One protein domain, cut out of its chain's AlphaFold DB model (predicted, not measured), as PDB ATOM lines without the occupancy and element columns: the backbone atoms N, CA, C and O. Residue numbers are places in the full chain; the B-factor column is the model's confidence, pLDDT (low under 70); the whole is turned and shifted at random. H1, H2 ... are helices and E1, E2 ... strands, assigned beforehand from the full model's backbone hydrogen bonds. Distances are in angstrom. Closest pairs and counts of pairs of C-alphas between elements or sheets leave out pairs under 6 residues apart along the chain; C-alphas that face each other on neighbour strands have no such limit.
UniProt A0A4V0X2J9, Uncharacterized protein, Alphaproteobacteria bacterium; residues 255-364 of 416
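Overview. This is residues 255 to 364 of the 416 residues of an uncharacterized protein of Alphaproteobacteria bacterium (UniProt A0A4V0X2J9). Picture a flat sandwich of two strongly twisted sheets, partly face to face with their strands crossed: E3 E2 E1 E7 E8 makes one layer and E4 E5 E6 the other. The short helix H1 continues from the end of E5 and grazes the smaller sheet, while H2, residues 359 to 364, sticks out free at the end of the printed part. The printed part has 110 residues, with the named elements in the order E1 E2 E3 E4 E5 H1 E6 E7 E8 H2, two helices and eight strands, and its class is mixed. Both sheets are antiparallel throughout. The whole is compact, with a radius of gyration of the C-alphas of 14.4 A and spans of 42 by 39 by 17 A.

Arrangement. Start at E1, residues 255 to 265, an inner strand that bends by 59 degrees at residue 262. Its pairing is staggered: residues 258 to 265 pair with E2, residues 268 to 273, where N 262 and O 270 are 2.8 A apart, and residues 255 to 258 pair with E7, residues 342 to 345, where N 256 and O 344 are 2.9 A apart. E2 has as its other neighbour the edge strand E3, residues 276 to 279, with N 278 and O 271 at 2.8 A; E1 E2 E3 is a meander, each strand the antiparallel neighbour of the one before. E7 has as its other neighbour the edge strand E8, residues 350 to 353, with which it forms a hairpin, with N 352 and O 343 at 2.8 A. In the second sheet, look for E5, residues 299 to 306, between E4, residues 289 to 294, with N 302 and O 290 at 2.9 A, and E6, residues 331 to 338, with N 303 and O 334 at 2.8 A. The two sheets form a sandwich, two sheets face to face: the facing parts are 9.1 A centre to centre, their planes 25 degrees apart and their strands at 47 degrees. The closest C-alphas of E1 and E6 are those of Leu 258 and Leu 338, 6.6 A. H1, residues 307 to 314, only grazes the sheet E4 E5 E6, with residues 307 to 311; its closest C-alpha to E6 is Leu 307, 5.7 A from that of Val 332. H1 has every O i to N i+4 pair within hydrogen-bond range; H2, residues 359 to 364, has 0 of 2, and 1 of 3 O i to N i+3 pairs.

Along the chain. Find C-alpha 255 at (73.909, 42.199, 20.409); from there E1 runs 26.9 A to C-alpha 265 at (87.491, 36.958, -2.267). E5 spans 22.7 A, E6 21.8 A, E2 16.6 A and E4 13.5 A. H2 ends at C-alpha 364, (61.380, 53.134, 25.670).

Size, cuts and confidence. The C-alphas farthest apart, those of Asn 267 and Lys 363, are 43.0 A apart. The printed part has no cut, and the link from H1 to E6, residues 315 to 330, is long. Look for pLDDT under 70 at residues 317 to 329 and 356 to 364.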
ATOM      1  N   TYR A 255      73.773  41.635  21.747       88.44
ATOM      2  CA  TYR A 255      73.909  42.199  20.409       88.44
ATOM      3  C   TYR A 255      75.172  41.744  19.673       88.44
ATOM      4  O   TYR A 255      76.183  41.383  20.274       88.44
ATOM      5  N   ILE A 256      75.125  41.815  18.340       91.06
ATOM      6  CA  ILE A 256      76.274  41.607  17.450       91.06
ATOM      7  C   ILE A 256      76.419  42.834  16.553       91.06
ATOM      8  O   ILE A 256      75.580  43.091  15.694       91.06
ATOM      9  N   TYR A 257      77.484  43.601  16.767       93.31
ATOM     10  CA  TYR A 257      77.895  44.746  15.962       93.31
ATOM     11  C   TYR A 257      78.953  44.330  14.940       93.31
ATOM     12  O   TYR A 257      79.997  43.799  15.321       93.31
ATOM     13  N   LEU A 258      78.708  44.610  13.661       94.75
ATOM     14  CA  LEU A 258      79.683  44.455  12.586       94.75
ATOM     15  C   LEU A 258      80.407  45.786  12.365       94.75
ATOM     16  O   LEU A 258      79.867  46.706  11.756       94.75
ATOM     17  N   GLY A 259      81.644  45.883  12.851       92.62
ATOM     18  CA  GLY A 259      82.453  47.096  12.736       92.62
ATOM     19  C   GLY A 259      82.936  47.343  11.310       92.62
ATOM     20  O   GLY A 259      82.683  48.401  10.737       92.62
ATOM     21  N   SER A 260      83.612  46.360  10.718       93.94
ATOM     22  CA  SER A 260      84.205  46.482   9.386       93.94
ATOM     23  C   SER A 260      84.294  45.141   8.658       93.94
ATOM     24  O   SER A 260      84.310  44.070   9.273       93.94
ATOM     25  N   ILE A 261      84.364  45.229   7.328       95.00
ATOM     26  CA  ILE A 261      84.618  44.122   6.406       95.00
ATOM     27  C   ILE A 261      85.861  44.479   5.586       95.00
ATOM     28  O   ILE A 261      85.933  45.562   5.009       95.00
ATOM     29  N   ILE A 262      86.806  43.549   5.491       95.00
ATOM     30  CA  ILE A 262      87.846  43.513   4.464       95.00
ATOM     31  C   ILE A 262      87.585  42.250   3.646       95.00
ATOM     32  O   ILE A 262      87.677  41.138   4.160       95.00
ATOM     33  N   TYR A 263      87.231  42.420   2.377       95.31
ATOM     34  CA  TYR A 263      86.873  41.328   1.477       95.31
ATOM     35  C   TYR A 263      87.743  41.405   0.221       95.31
ATOM     36  O   TYR A 263      87.669  42.391  -0.512       95.31
ATOM     37  N   PHE A 264      88.544  40.365  -0.023       93.94
ATOM     38  CA  PHE A 264      89.311  40.202  -1.262       93.94
ATOM     39  C   PHE A 264      88.669  39.141  -2.163       93.94
ATOM     40  O   PHE A 264      88.552  39.330  -3.370       93.94
ATOM     41  N   SER A 265      88.221  38.027  -1.577       92.12
ATOM     42  CA  SER A 265      87.491  36.958  -2.267       92.12
ATOM     43  C   SER A 265      86.675  36.115  -1.281       92.12
ATOM     44  O   SER A 265      86.836  36.236  -0.068       92.12
ATOM     45  N   ASN A 266      85.867  35.174  -1.781       89.06
ATOM     46  CA  ASN A 266      85.169  34.187  -0.941       89.06
ATOM     47  C   ASN A 266      86.119  33.386  -0.022       89.06
ATOM     48  O   ASN A 266      85.725  32.983   1.075       89.06
ATOM     49  N   ASN A 267      87.374  33.190  -0.443       90.19
ATOM     50  CA  ASN A 267      88.379  32.420   0.293       90.19
ATOM     51  C   ASN A 267      89.293  33.292   1.170       90.19
ATOM     52  O   ASN A 267      89.942  32.767   2.072       90.19
ATOM     53  N   ASP A 268      89.326  34.609   0.938       93.88
ATOM     54  CA  ASP A 268      90.164  35.544   1.689       93.88
ATOM     55  C   ASP A 268      89.389  36.810   2.074       93.88
ATOM     56  O   ASP A 268      89.105  37.697   1.261       93.88
ATOM     57  N   TRP A 269      89.013  36.846   3.348       94.94
ATOM     58  CA  TRP A 269      88.244  37.909   3.969       94.94
ATOM     59  C   TRP A 269      88.493  37.943   5.476       94.94
ATOM     60  O   TRP A 269      88.835  36.936   6.111       94.94
ATOM     61  N   VAL A 270      88.280  39.123   6.050       95.56
ATOM     62  CA  VAL A 270      88.372  39.415   7.477       95.56
ATOM     63  C   VAL A 270      87.227  40.350   7.856       95.56
ATOM     64  O   VAL A 270      86.989  41.344   7.179       95.56
ATOM     65  N   ILE A 271      86.539  40.065   8.955       95.69
ATOM     66  CA  ILE A 271      85.509  40.934   9.533       95.69
ATOM     67  C   ILE A 271      85.789  41.180  11.012       95.69
ATOM     68  O   ILE A 271      86.485  40.395  11.659       95.69
ATOM     69  N   TRP A 272      85.204  42.244  11.555       95.00
ATOM     70  CA  TRP A 272      85.234  42.537  12.986       95.00
ATOM     71  C   TRP A 272      83.817  42.508  13.563       95.00
ATOM     72  O   TRP A 272      83.016  43.394  13.265       95.00
ATOM     73  N   LEU A 273      83.517  41.499  14.387       93.38
ATOM     74  CA  LEU A 273      82.257  41.376  15.130       93.38
ATOM     75  C   LEU A 273      82.510  41.639  16.616       93.38
ATOM     76  O   LEU A 273      83.346  40.963  17.207       93.38
ATOM     77  N   ASN A 274      81.802  42.599  17.221       90.31
ATOM     78  CA  ASN A 274      82.011  43.020  18.619       90.31
ATOM     79  C   ASN A 274      83.506  43.213  18.953       90.31
ATOM     80  O   ASN A 274      84.023  42.665  19.923       90.31
ATOM     81  N   ASP A 275      84.205  43.944  18.080       89.00
ATOM     82  CA  ASP A 275      85.644  44.233  18.141       89.00
ATOM     83  C   ASP A 275      86.576  42.991  18.024       89.00
ATOM     84  O   ASP A 275      87.798  43.134  17.965       89.00
ATOM     85  N   GLN A 276      86.030  41.775  17.865       90.75
ATOM     86  CA  GLN A 276      86.778  40.537  17.606       90.75
ATOM     87  C   GLN A 276      86.975  40.276  16.107       90.75
ATOM     88  O   GLN A 276      86.032  40.307  15.314       90.75
ATOM     89  N   LYS A 277      88.213  39.956  15.718       93.88
ATOM     90  CA  LYS A 277      88.597  39.637  14.337       93.88
ATOM     91  C   LYS A 277      88.222  38.195  13.972       93.88
ATOM     92  O   LYS A 277      88.752  37.255  14.559       93.88
ATOM     93  N   ILE A 278      87.400  38.026  12.938       93.50
ATOM     94  CA  ILE A 278      87.046  36.732  12.333       93.50
ATOM     95  C   ILE A 278      87.571  36.700  10.894       93.50
ATOM     96  O   ILE A 278      87.475  37.690  10.175       93.50
ATOM     97  N   SER A 279      88.132  35.576  10.454       93.62
ATOM     98  CA  SER A 279      88.567  35.358   9.068       93.62
ATOM     99  C   SER A 279      88.161  33.972   8.578       93.62
ATOM    100  O   SER A 279      87.828  33.106   9.389       93.62
ATOM    101  N   ASN A 280      88.244  33.742   7.263       91.31
ATOM    102  CA  ASN A 280      87.923  32.450   6.643       91.31
ATOM    103  C   ASN A 280      88.583  31.262   7.384       91.31
ATOM    104  O   ASN A 280      87.896  30.330   7.790       91.31
ATOM    105  N   LYS A 281      89.885  31.367   7.696       89.62
ATOM    106  CA  LYS A 281      90.680  30.319   8.374       89.62
ATOM    107  C   LYS A 281      90.164  29.898   9.756       89.62
ATOM    108  O   LYS A 281      90.553  28.841  10.240       89.62
ATOM    109  N   ILE A 282      89.350  30.725  10.416       90.38
ATOM    110  CA  ILE A 282      88.768  30.433  11.736       90.38
ATOM    111  C   ILE A 282      87.238  30.312  11.704       90.38
ATOM    112  O   ILE A 282      86.631  30.130  12.763       90.38
ATOM    113  N   ASN A 283      86.626  30.377  10.519       91.81
ATOM    114  CA  ASN A 283      85.192  30.226  10.306       91.81
ATOM    115  C   ASN A 283      84.803  28.740  10.246       91.81
ATOM    116  O   ASN A 283      84.994  28.080   9.230       91.81
ATOM    117  N   ASP A 284      84.243  28.223  11.336       89.38
ATOM    118  CA  ASP A 284      83.836  26.822  11.484       89.38
ATOM    119  C   ASP A 284      82.330  26.760  11.777       89.38
ATOM    120  O   ASP A 284      81.824  27.509  12.614       89.38
ATOM    121  N   SER A 285      81.613  25.880  11.078       87.50
ATOM    122  CA  SER A 285      80.160  25.693  11.190       87.50
ATOM    123  C   SER A 285      79.705  25.137  12.544       87.50
ATOM    124  O   SER A 285      78.522  25.245  12.885       87.50
ATOM    125  N   ASN A 286      80.631  24.570  13.321       85.75
ATOM    126  CA  ASN A 286      80.387  24.072  14.674       85.75
ATOM    127  C   ASN A 286      80.489  25.164  15.751       85.75
ATOM    128  O   ASN A 286      80.083  24.933  16.889       85.75
ATOM    129  N   LYS A 287      81.021  26.348  15.419       88.62
ATOM    130  CA  LYS A 287      81.139  27.460  16.369       88.62
ATOM    131  C   LYS A 287      79.805  28.164  16.586       88.62
ATOM    132  O   LYS A 287      78.892  28.103  15.766       88.62
ATOM    133  N   GLU A 288      79.735  28.883  17.706       89.12
ATOM    134  CA  GLU A 288      78.568  29.678  18.091       89.12
ATOM    135  C   GLU A 288      78.206  30.710  17.011       89.12
ATOM    136  O   GLU A 288      77.044  30.843  16.643       89.12
ATOM    137  N   ILE A 289      79.208  31.403  16.464       90.94
ATOM    138  CA  ILE A 289      79.055  32.334  15.345       90.94
ATOM    139  C   ILE A 289      79.720  31.721  14.114       90.94
ATOM    140  O   ILE A 289      80.922  31.449  14.123       90.94
ATOM    141  N   TYR A 290      78.936  31.549  13.052       93.69
ATOM    142  CA  TYR A 290      79.376  31.045  11.757       93.69
ATOM    143  C   TYR A 290      78.987  32.015  10.638       93.69
ATOM    144  O   TYR A 290      77.840  32.459  10.541       93.69
ATOM    145  N   ILE A 291      79.940  32.324   9.764       94.75
ATOM    146  CA  ILE A 291      79.733  33.171   8.592       94.75
ATOM    147  C   ILE A 291      79.316  32.276   7.428       94.75
ATOM    148  O   ILE A 291      80.127  31.522   6.888       94.75
ATOM    149  N   LYS A 292      78.031  32.346   7.064       93.00
ATOM    150  CA  LYS A 292      77.410  31.513   6.022       93.00
ATOM    151  C   LYS A 292      77.772  31.996   4.619       93.00
ATOM    152  O   LYS A 292      78.009  31.190   3.725       93.00
ATOM    153  N   SER A 293      77.788  33.309   4.426       93.00
ATOM    154  CA  SER A 293      78.239  33.959   3.198       93.00
ATOM    155  C   SER A 293      78.687  35.385   3.498       93.00
ATOM    156  O   SER A 293      78.294  35.985   4.502       93.00
ATOM    157  N   ILE A 294      79.535  35.924   2.631       94.69
ATOM    158  CA  ILE A 294      80.112  37.256   2.768       94.69
ATOM    159  C   ILE A 294      80.283  37.887   1.390       94.69
ATOM    160  O   ILE A 294      80.504  37.200   0.397       94.69
ATOM    161  N   SER A 295      80.161  39.204   1.348       93.44
ATOM    162  CA  SER A 295      80.414  40.051   0.190       93.44
ATOM    163  C   SER A 295      81.147  41.317   0.640       93.44
ATOM    164  O   SER A 295      81.384  41.523   1.831       93.44
ATOM    165  N   SER A 296      81.465  42.209  -0.296       92.00
ATOM    166  CA  SER A 296      82.107  43.493   0.006       92.00
ATOM    167  C   SER A 296      81.270  44.439   0.878       92.00
ATOM    168  O   SER A 296      81.840  45.333   1.500       92.00
ATOM    169  N   ASN A 297      79.940  44.275   0.936       93.50
ATOM    170  CA  ASN A 297      79.044  45.199   1.645       93.50
ATOM    171  C   ASN A 297      78.115  44.542   2.680       93.50
ATOM    172  O   ASN A 297      77.437  45.263   3.412       93.50
ATOM    173  N   ASN A 298      78.057  43.209   2.746       95.06
ATOM    174  CA  ASN A 298      77.217  42.489   3.700       95.06
ATOM    175  C   ASN A 298      77.798  41.126   4.104       95.06
ATOM    176  O   ASN A 298      78.569  40.512   3.363       95.06
ATOM    177  N   VAL A 299      77.383  40.656   5.279       96.06
ATOM    178  CA  VAL A 299      77.752  39.371   5.877       96.06
ATOM    179  C   VAL A 299      76.476  38.668   6.331       96.06
ATOM    180  O   VAL A 299      75.701  39.243   7.094       96.06
ATOM    181  N   SER A 300      76.266  37.424   5.896       95.38
ATOM    182  CA  SER A 300      75.198  36.559   6.409       95.38
ATOM    183  C   SER A 300      75.740  35.702   7.547       95.38
ATOM    184  O   SER A 300      76.646  34.886   7.350       95.38
ATOM    185  N   ILE A 301      75.182  35.886   8.739       95.19
ATOM    186  CA  ILE A 301      75.674  35.309   9.988       95.19
ATOM    187  C   ILE A 301      74.634  34.322  10.518       95.19
ATOM    188  O   ILE A 301      73.448  34.641  10.610       95.19
ATOM    189  N   ARG A 302      75.089  33.123  10.889       93.56
ATOM    190  CA  ARG A 302      74.337  32.169  11.708       93.56
ATOM    191  C   ARG A 302      74.897  32.215  13.125       93.56
ATOM    192  O   ARG A 302      76.085  31.970  13.324       93.56
ATOM    193  N   TRP A 303      74.037  32.483  14.097       92.31
ATOM    194  CA  TRP A 303      74.347  32.441  15.521       92.31
ATOM    195  C   TRP A 303      73.588  31.272  16.162       92.31
ATOM    196  O   TRP A 303      72.357  31.278  16.208       92.31
ATOM    197  N   ARG A 304      74.320  30.246  16.603       90.19
ATOM    198  CA  ARG A 304      73.805  29.012  17.214       90.19
ATOM    199  C   ARG A 304      74.102  29.045  18.708       90.19
ATOM    200  O   ARG A 304      75.266  29.100  19.079       90.19
ATOM    201  N   MET A 305      73.094  28.984  19.572       88.12
ATOM    202  CA  MET A 305      73.291  29.004  21.028       88.12
ATOM    203  C   MET A 305      72.320  28.063  21.744       88.12
ATOM    204  O   MET A 305      71.303  27.674  21.178       88.12
ATOM    205  N   SER A 306      72.596  27.697  22.998       86.81
ATOM    206  CA  SER A 306      71.633  26.922  23.791       86.81
ATOM    207  C   SER A 306      70.387  27.749  24.116       86.81
ATOM    208  O   SER A 306      70.467  28.966  24.299       86.81
ATOM    209  N   LEU A 307      69.237  27.085  24.253       82.88
ATOM    210  CA  LEU A 307      67.973  27.728  24.625       82.88
ATOM    211  C   LEU A 307      68.081  28.558  25.918       82.88
ATOM    212  O   LEU A 307      67.578  29.677  25.971       82.88
ATOM    213  N   SER A 308      68.815  28.075  26.926       82.44
ATOM    214  CA  SER A 308      69.086  28.827  28.160       82.44
ATOM    215  C   SER A 308      69.884  30.110  27.903       82.44
ATOM    216  O   SER A 308      69.524  31.164  28.426       82.44
ATOM    217  N   LYS A 309      70.931  30.054  27.062       84.44
ATOM    218  CA  LYS A 309      71.710  31.242  26.679       84.44
ATOM    219  C   LYS A 309      70.842  32.230  25.894       84.44
ATOM    220  O   LYS A 309      70.896  33.423  26.169       84.44
ATOM    221  N   TRP A 310      69.989  31.740  24.995       86.12
ATOM    222  CA  TRP A 310      69.048  32.580  24.254       86.12
ATOM    223  C   TRP A 310      68.030  33.280  25.164       86.12
ATOM    224  O   TRP A 310      67.817  34.480  25.006       86.12
ATOM    225  N   LYS A 311      67.434  32.585  26.144       82.00
ATOM    226  CA  LYS A 311      66.498  33.198  27.110       82.00
ATOM    227  C   LYS A 311      67.155  34.337  27.893       82.00
ATOM    228  O   LYS A 311      66.587  35.422  27.987       82.00
ATOM    229  N   ILE A 312      68.382  34.116  28.376       79.38
ATOM    230  CA  ILE A 312      69.175  35.130  29.089       79.38
ATOM    231  C   ILE A 312      69.470  36.332  28.175       79.38
ATOM    232  O   ILE A 312      69.168  37.463  28.537       79.38
ATOM    233  N   LEU A 313      70.009  36.102  26.972       80.25
ATOM    234  CA  LEU A 313      70.434  37.178  26.066       80.25
ATOM    235  C   LEU A 313      69.282  37.912  25.360       80.25
ATOM    236  O   LEU A 313      69.473  39.024  24.875       80.25
ATOM    237  N   SER A 314      68.101  37.304  25.253       77.62
ATOM    238  CA  SER A 314      66.918  37.930  24.645       77.62
ATOM    239  C   SER A 314      65.991  38.609  25.658       77.62
ATOM    240  O   SER A 314      65.088  39.335  25.242       77.62
ATOM    241  N   GLY A 315      66.167  38.338  26.958       74.31
ATOM    242  CA  GLY A 315      65.249  38.741  28.028       74.31
ATOM    243  C   GLY A 315      63.893  38.017  28.008       74.31
ATOM    244  O   GLY A 315      63.018  38.326  28.818       74.31
ATOM    245  N   LYS A 316      63.683  37.062  27.090       75.19
ATOM    246  CA  LYS A 316      62.404  36.362  26.911       75.19
ATOM    247  C   LYS A 316      62.364  35.085  27.738       75.19
ATOM    248  O   LYS A 316      63.288  34.277  27.712       75.19
ATOM    249  N   LYS A 317      61.251  34.892  28.447       68.75
ATOM    250  CA  LYS A 317      60.990  33.682  29.240       68.75
ATOM    251  C   LYS A 317      60.396  32.552  28.393       68.75
ATOM    252  O   LYS A 317      60.677  31.390  28.679       68.75
ATOM    253  N   ASP A 318      59.655  32.908  27.341       68.56
ATOM    254  CA  ASP A 318      58.865  31.983  26.527       68.56
ATOM    255  C   ASP A 318      59.652  31.403  25.343       68.56
ATOM    256  O   ASP A 318      60.135  32.116  24.461       68.56
ATOM    257  N   ASP A 319      59.724  30.075  25.308       68.19
ATOM    258  CA  ASP A 319      60.420  29.255  24.310       68.19
ATOM    259  C   ASP A 319      59.809  29.403  22.906       68.19
ATOM    260  O   ASP A 319      60.509  29.312  21.899       68.19
ATOM    261  N   THR A 320      58.508  29.696  22.833       63.81
ATOM    262  CA  THR A 320      57.738  29.881  21.589       63.81
ATOM    263  C   THR A 320      58.143  31.120  20.789       63.81
ATOM    264  O   THR A 320      57.781  31.237  19.621       63.81
ATOM    265  N   LEU A 321      58.900  32.043  21.394       67.31
ATOM    266  CA  LEU A 321      59.421  33.248  20.743       67.31
ATOM    267  C   LEU A 321      60.849  33.068  20.190       67.31
ATOM    268  O   LEU A 321      61.432  34.037  19.691       67.31
ATOM    269  N   ALA A 322      61.427  31.865  20.292       66.88
ATOM    270  CA  ALA A 322      62.737  31.543  19.734       66.88
ATOM    271  C   ALA A 322      62.680  31.475  18.191       66.88
ATOM    272  O   ALA A 322      61.785  30.822  17.657       66.88
ATOM    273  N   PRO A 323      63.622  32.100  17.445       66.00
ATOM    274  CA  PRO A 323      63.521  32.212  15.983       66.00
ATOM    275  C   PRO A 323      63.431  30.872  15.244       66.00
ATOM    276  O   PRO A 323      62.614  30.722  14.336       66.00
ATOM    277  N   ARG A 324      64.280  29.909  15.625       67.31
ATOM    278  CA  ARG A 324      64.271  28.509  15.180       67.31
ATOM    279  C   ARG A 324      64.885  27.657  16.286       67.31
ATOM    280  O   ARG A 324      66.010  27.937  16.695       67.31
ATOM    281  N   ILE A 325      64.180  26.625  16.741       68.81
ATOM    282  CA  ILE A 325      64.735  25.586  17.621       68.81
ATOM    283  C   ILE A 325      65.041  24.373  16.740       68.81
ATOM    284  O   ILE A 325      64.150  23.866  16.061       68.81
ATOM    285  N   SER A 326      66.289  23.905  16.738       62.97
ATOM    286  CA  SER A 326      66.624  22.615  16.132       62.97
ATOM    287  C   SER A 326      66.031  21.502  17.001       62.97
ATOM    288  O   SER A 326      66.460  21.308  18.143       62.97
ATOM    289  N   ALA A 327      65.037  20.791  16.457       56.38
ATOM    290  CA  ALA A 327      64.233  19.791  17.169       56.38
ATOM    291  C   ALA A 327      65.054  18.638  17.782       56.38
ATOM    292  O   ALA A 327      64.588  17.967  18.695       56.38
ATOM    293  N   GLU A 328      66.279  18.431  17.297       60.53
ATOM    294  CA  GLU A 328      67.166  17.334  17.690       60.53
ATOM    295  C   GLU A 328      68.161  17.718  18.802       60.53
ATOM    296  O   GLU A 328      68.814  16.841  19.360       60.53
ATOM    297  N   SER A 329      68.327  19.013  19.119       62.16
ATOM    298  CA  SER A 329      69.487  19.477  19.911       62.16
ATOM    299  C   SER A 329      69.234  20.590  20.938       62.16
ATOM    300  O   SER A 329      70.167  20.972  21.644       62.16
ATOM    301  N   ASN A 330      68.011  21.126  21.060       73.25
ATOM    302  CA  ASN A 330      67.696  22.285  21.927       73.25
ATOM    303  C   ASN A 330      68.584  23.528  21.667       73.25
ATOM    304  O   ASN A 330      68.749  24.402  22.530       73.25
ATOM    305  N   LEU A 331      69.151  23.614  20.460       82.50
ATOM    306  CA  LEU A 331      69.897  24.769  19.980       82.50
ATOM    307  C   LEU A 331      68.944  25.746  19.293       82.50
ATOM    308  O   LEU A 331      68.150  25.364  18.431       82.50
ATOM    309  N   VAL A 332      69.055  27.015  19.670       86.31
ATOM    310  CA  VAL A 332      68.407  28.136  18.999       86.31
ATOM    311  C   VAL A 332      69.342  28.651  17.916       86.31
ATOM    312  O   VAL A 332      70.494  28.993  18.196       86.31
ATOM    313  N   GLU A 333      68.841  28.731  16.687       87.88
ATOM    314  CA  GLU A 333      69.575  29.282  15.552       87.88
ATOM    315  C   GLU A 333      68.937  30.597  15.100       87.88
ATOM    316  O   GLU A 333      67.793  30.630  14.641       87.88
ATOM    317  N   SER A 334      69.691  31.690  15.223       88.44
ATOM    318  CA  SER A 334      69.343  32.989  14.650       88.44
ATOM    319  C   SER A 334      70.167  33.226  13.386       88.44
ATOM    320  O   SER A 334      71.384  33.044  13.384       88.44
ATOM    321  N   GLU A 335      69.508  33.611  12.298       92.06
ATOM    322  CA  GLU A 335      70.130  33.876  11.002       92.06
ATOM    323  C   GLU A 335      69.760  35.293  10.563       92.06
ATOM    324  O   GLU A 335      68.581  35.626  10.452       92.06
ATOM    325  N   PHE A 336      70.769  36.135  10.345       93.31
ATOM    326  CA  PHE A 336      70.589  37.552  10.036       93.31
ATOM    327  C   PHE A 336      71.725  38.067   9.144       93.31
ATOM    328  O   PHE A 336      72.787  37.452   9.028       93.31
ATOM    329  N   VAL A 337      71.491  39.205   8.489       95.94
ATOM    330  CA  VAL A 337      72.451  39.844   7.580       95.94
ATOM    331  C   VAL A 337      72.836  41.204   8.146       95.94
ATOM    332  O   VAL A 337      71.956  41.985   8.502       95.94
ATOM    333  N   LEU A 338      74.137  41.487   8.212       96.31
ATOM    334  CA  LEU A 338      74.679  42.780   8.636       96.31
ATOM    335  C   LEU A 338      75.505  43.430   7.531       96.31
ATOM    336  O   LEU A 338      76.191  42.753   6.765       96.31
ATOM    337  N   ARG A 339      75.480  44.760   7.497       95.88
ATOM    338  CA  ARG A 339      76.421  45.625   6.774       95.88
ATOM    339  C   ARG A 339      77.434  46.232   7.761       95.88
ATOM    340  O   ARG A 339      77.194  46.182   8.969       95.88
ATOM    341  N   PRO A 340      78.567  46.793   7.296       94.75
ATOM    342  CA  PRO A 340      79.461  47.562   8.159       94.75
ATOM    343  C   PRO A 340      78.707  48.658   8.917       94.75
ATOM    344  O   PRO A 340      77.803  49.277   8.359       94.75
ATOM    345  N   ASN A 341      79.104  48.905  10.164       92.31
ATOM    346  CA  ASN A 341      78.460  49.839  11.086       92.31
ATOM    347  C   ASN A 341      76.988  49.499  11.429       92.31
ATOM    348  O   ASN A 341      76.224  50.393  11.775       92.31
ATOM    349  N   GLN A 342      76.579  48.225  11.397       94.19
ATOM    350  CA  GLN A 342      75.255  47.796  11.876       94.19
ATOM    351  C   GLN A 342      75.341  46.883  13.105       94.19
ATOM    352  O   GLN A 342      76.249  46.057  13.225       94.19
ATOM    353  N   THR A 343      74.351  46.980  13.996       93.25
ATOM    354  CA  THR A 343      74.151  46.070  15.131       93.25
ATOM    355  C   THR A 343      72.860  45.268  14.987       93.25
ATOM    356  O   THR A 343      71.781  45.835  14.854       93.25
ATOM    357  N   TYR A 344      72.950  43.943  15.106       92.25
ATOM    358  CA  TYR A 344      71.808  43.059  15.344       92.25
ATOM    359  C   TYR A 344      71.524  42.948  16.848       92.25
ATOM    360  O   TYR A 344      72.442  42.685  17.623       92.25
ATOM    361  N   ILE A 345      70.263  43.117  17.259       88.62
ATOM    362  CA  ILE A 345      69.808  43.052  18.659       88.62
ATOM    363  C   ILE A 345      68.906  41.825  18.844       88.62
ATOM    364  O   ILE A 345      67.764  41.817  18.369       88.62
ATOM    365  N   LEU A 346      69.376  40.821  19.591       85.12
ATOM    366  CA  LEU A 346      68.727  39.507  19.713       85.12
ATOM    367  C   LEU A 346      67.313  39.576  20.312       85.12
ATOM    368  O   LEU A 346      66.388  38.971  19.772       85.12
ATOM    369  N   GLY A 347      67.120  40.336  21.397       77.31
ATOM    370  CA  GLY A 347      65.821  40.435  22.081       77.31
ATOM    371  C   GLY A 347      64.697  40.957  21.178       77.31
ATOM    372  O   GLY A 347      63.576  40.442  21.191       77.31
ATOM    373  N   SER A 348      65.015  41.932  20.321       79.44
ATOM    374  CA  SER A 348      64.057  42.528  19.380       79.44
ATOM    375  C   SER A 348      64.040  41.884  17.988       79.44
ATOM    376  O   SER A 348      63.126  42.168  17.222       79.44
ATOM    377  N   ASN A 349      65.015  41.022  17.670       84.56
ATOM    378  CA  ASN A 349      65.263  40.469  16.334       84.56
ATOM    379  C   ASN A 349      65.342  41.545  15.225       84.56
ATOM    380  O   ASN A 349      64.838  41.353  14.123       84.56
ATOM    381  N   ASN A 350      65.958  42.692  15.531       86.62
ATOM    382  CA  ASN A 350      66.091  43.828  14.615       86.62
ATOM    383  C   ASN A 350      67.559  44.175  14.369       86.62
ATOM    384  O   ASN A 350      68.409  43.984  15.241       86.62
ATOM    385  N   VAL A 351      67.827  44.754  13.200       90.38
ATOM    386  CA  VAL A 351      69.104  45.391  12.862       90.38
ATOM    387  C   VAL A 351      68.943  46.907  12.981       90.38
ATOM    388  O   VAL A 351      67.943  47.462  12.526       90.38
ATOM    389  N   VAL A 352      69.919  47.570  13.597       90.00
ATOM    390  CA  VAL A 352      70.004  49.030  13.733       90.00
ATOM    391  C   VAL A 352      71.336  49.541  13.184       90.00
ATOM    392  O   VAL A 352      72.329  48.816  13.175       90.00
ATOM    393  N   GLU A 353      71.354  50.791  12.728       89.69
ATOM    394  CA  GLU A 353      72.580  51.486  12.319       89.69
ATOM    395  C   GLU A 353      73.369  51.982  13.542       89.69
ATOM    396  O   GLU A 353      72.789  52.418  14.541       89.69
ATOM    397  N   GLY A 354      74.698  51.963  13.438       87.25
ATOM    398  CA  GLY A 354      75.637  52.303  14.505       87.25
ATOM    399  C   GLY A 354      75.903  51.163  15.495       87.25
ATOM    400  O   GLY A 354      75.197  50.155  15.530       87.25
ATOM    401  N   LYS A 355      76.925  51.342  16.344       84.00
ATOM    402  CA  LYS A 355      77.175  50.482  17.512       84.00
ATOM    403  C   LYS A 355      76.081  50.747  18.549       84.00
ATOM    404  O   LYS A 355      76.064  51.815  19.163       84.00
ATOM    405  N   ALA A 356      75.149  49.809  18.726       67.25
ATOM    406  CA  ALA A 356      74.000  50.006  19.610       67.25
ATOM    407  C   ALA A 356      74.413  50.070  21.093       67.25
ATOM    408  O   ALA A 356      74.537  49.051  21.769       67.25
ATOM    409  N   VAL A 357      74.577  51.281  21.627       57.97
ATOM    410  CA  VAL A 357      74.745  51.498  23.069       57.97
ATOM    411  C   VAL A 357      73.376  51.358  23.744       57.97
ATOM    412  O   VAL A 357      72.476  52.175  23.536       57.97
ATOM    413  N   ILE A 358      73.209  50.323  24.574       54.25
ATOM    414  CA  ILE A 358      71.909  49.899  25.144       54.25
ATOM    415  C   ILE A 358      71.276  50.904  26.134       54.25
ATOM    416  O   ILE A 358      70.115  50.757  26.524       54.25
ATOM    417  N   ALA A 359      71.936  52.034  26.400       48.56
ATOM    418  CA  ALA A 359      71.321  53.216  27.014       48.56
ATOM    419  C   ALA A 359      69.975  53.633  26.362       48.56
ATOM    420  O   ALA A 359      69.132  54.239  27.025       48.56
ATOM    421  N   LEU A 360      69.740  53.291  25.087       47.09
ATOM    422  CA  LEU A 360      68.498  53.602  24.369       47.09
ATOM    423  C   LEU A 360      67.322  52.633  24.608       47.09
ATOM    424  O   LEU A 360      66.183  53.033  24.366       47.09
ATOM    425  N   ILE A 361      67.541  51.406  25.100       49.84
ATOM    426  CA  ILE A 361      66.430  50.460  25.352       49.84
ATOM    427  C   ILE A 361      65.651  50.885  26.607       49.84
ATOM    428  O   ILE A 361      64.424  51.006  26.561       49.84
ATOM    429  N   LYS A 362      66.363  51.258  27.683       46.25
ATOM    430  CA  LYS A 362      65.764  51.645  28.977       46.25
ATOM    431  C   LYS A 362      64.792  52.835  28.871       46.25
ATOM    432  O   LYS A 362      63.799  52.881  29.590       46.25
ATOM    433  N   LYS A 363      65.013  53.757  27.920       43.88
ATOM    434  CA  LYS A 363      64.149  54.935  27.703       43.88
ATOM    435  C   LYS A 363      62.791  54.608  27.063       43.88
ATOM    436  O   LYS A 363      61.863  55.395  27.202       43.88
ATOM    437  N   LYS A 364      62.647  53.484  26.348       42.28
ATOM    438  CA  LYS A 364      61.380  53.134  25.670       42.28
ATOM    439  C   LYS A 364      60.436  52.305  26.545       42.28
ATOM    440  O   LYS A 364      59.234  52.287  26.284       42.28
TER     441      LYS A 364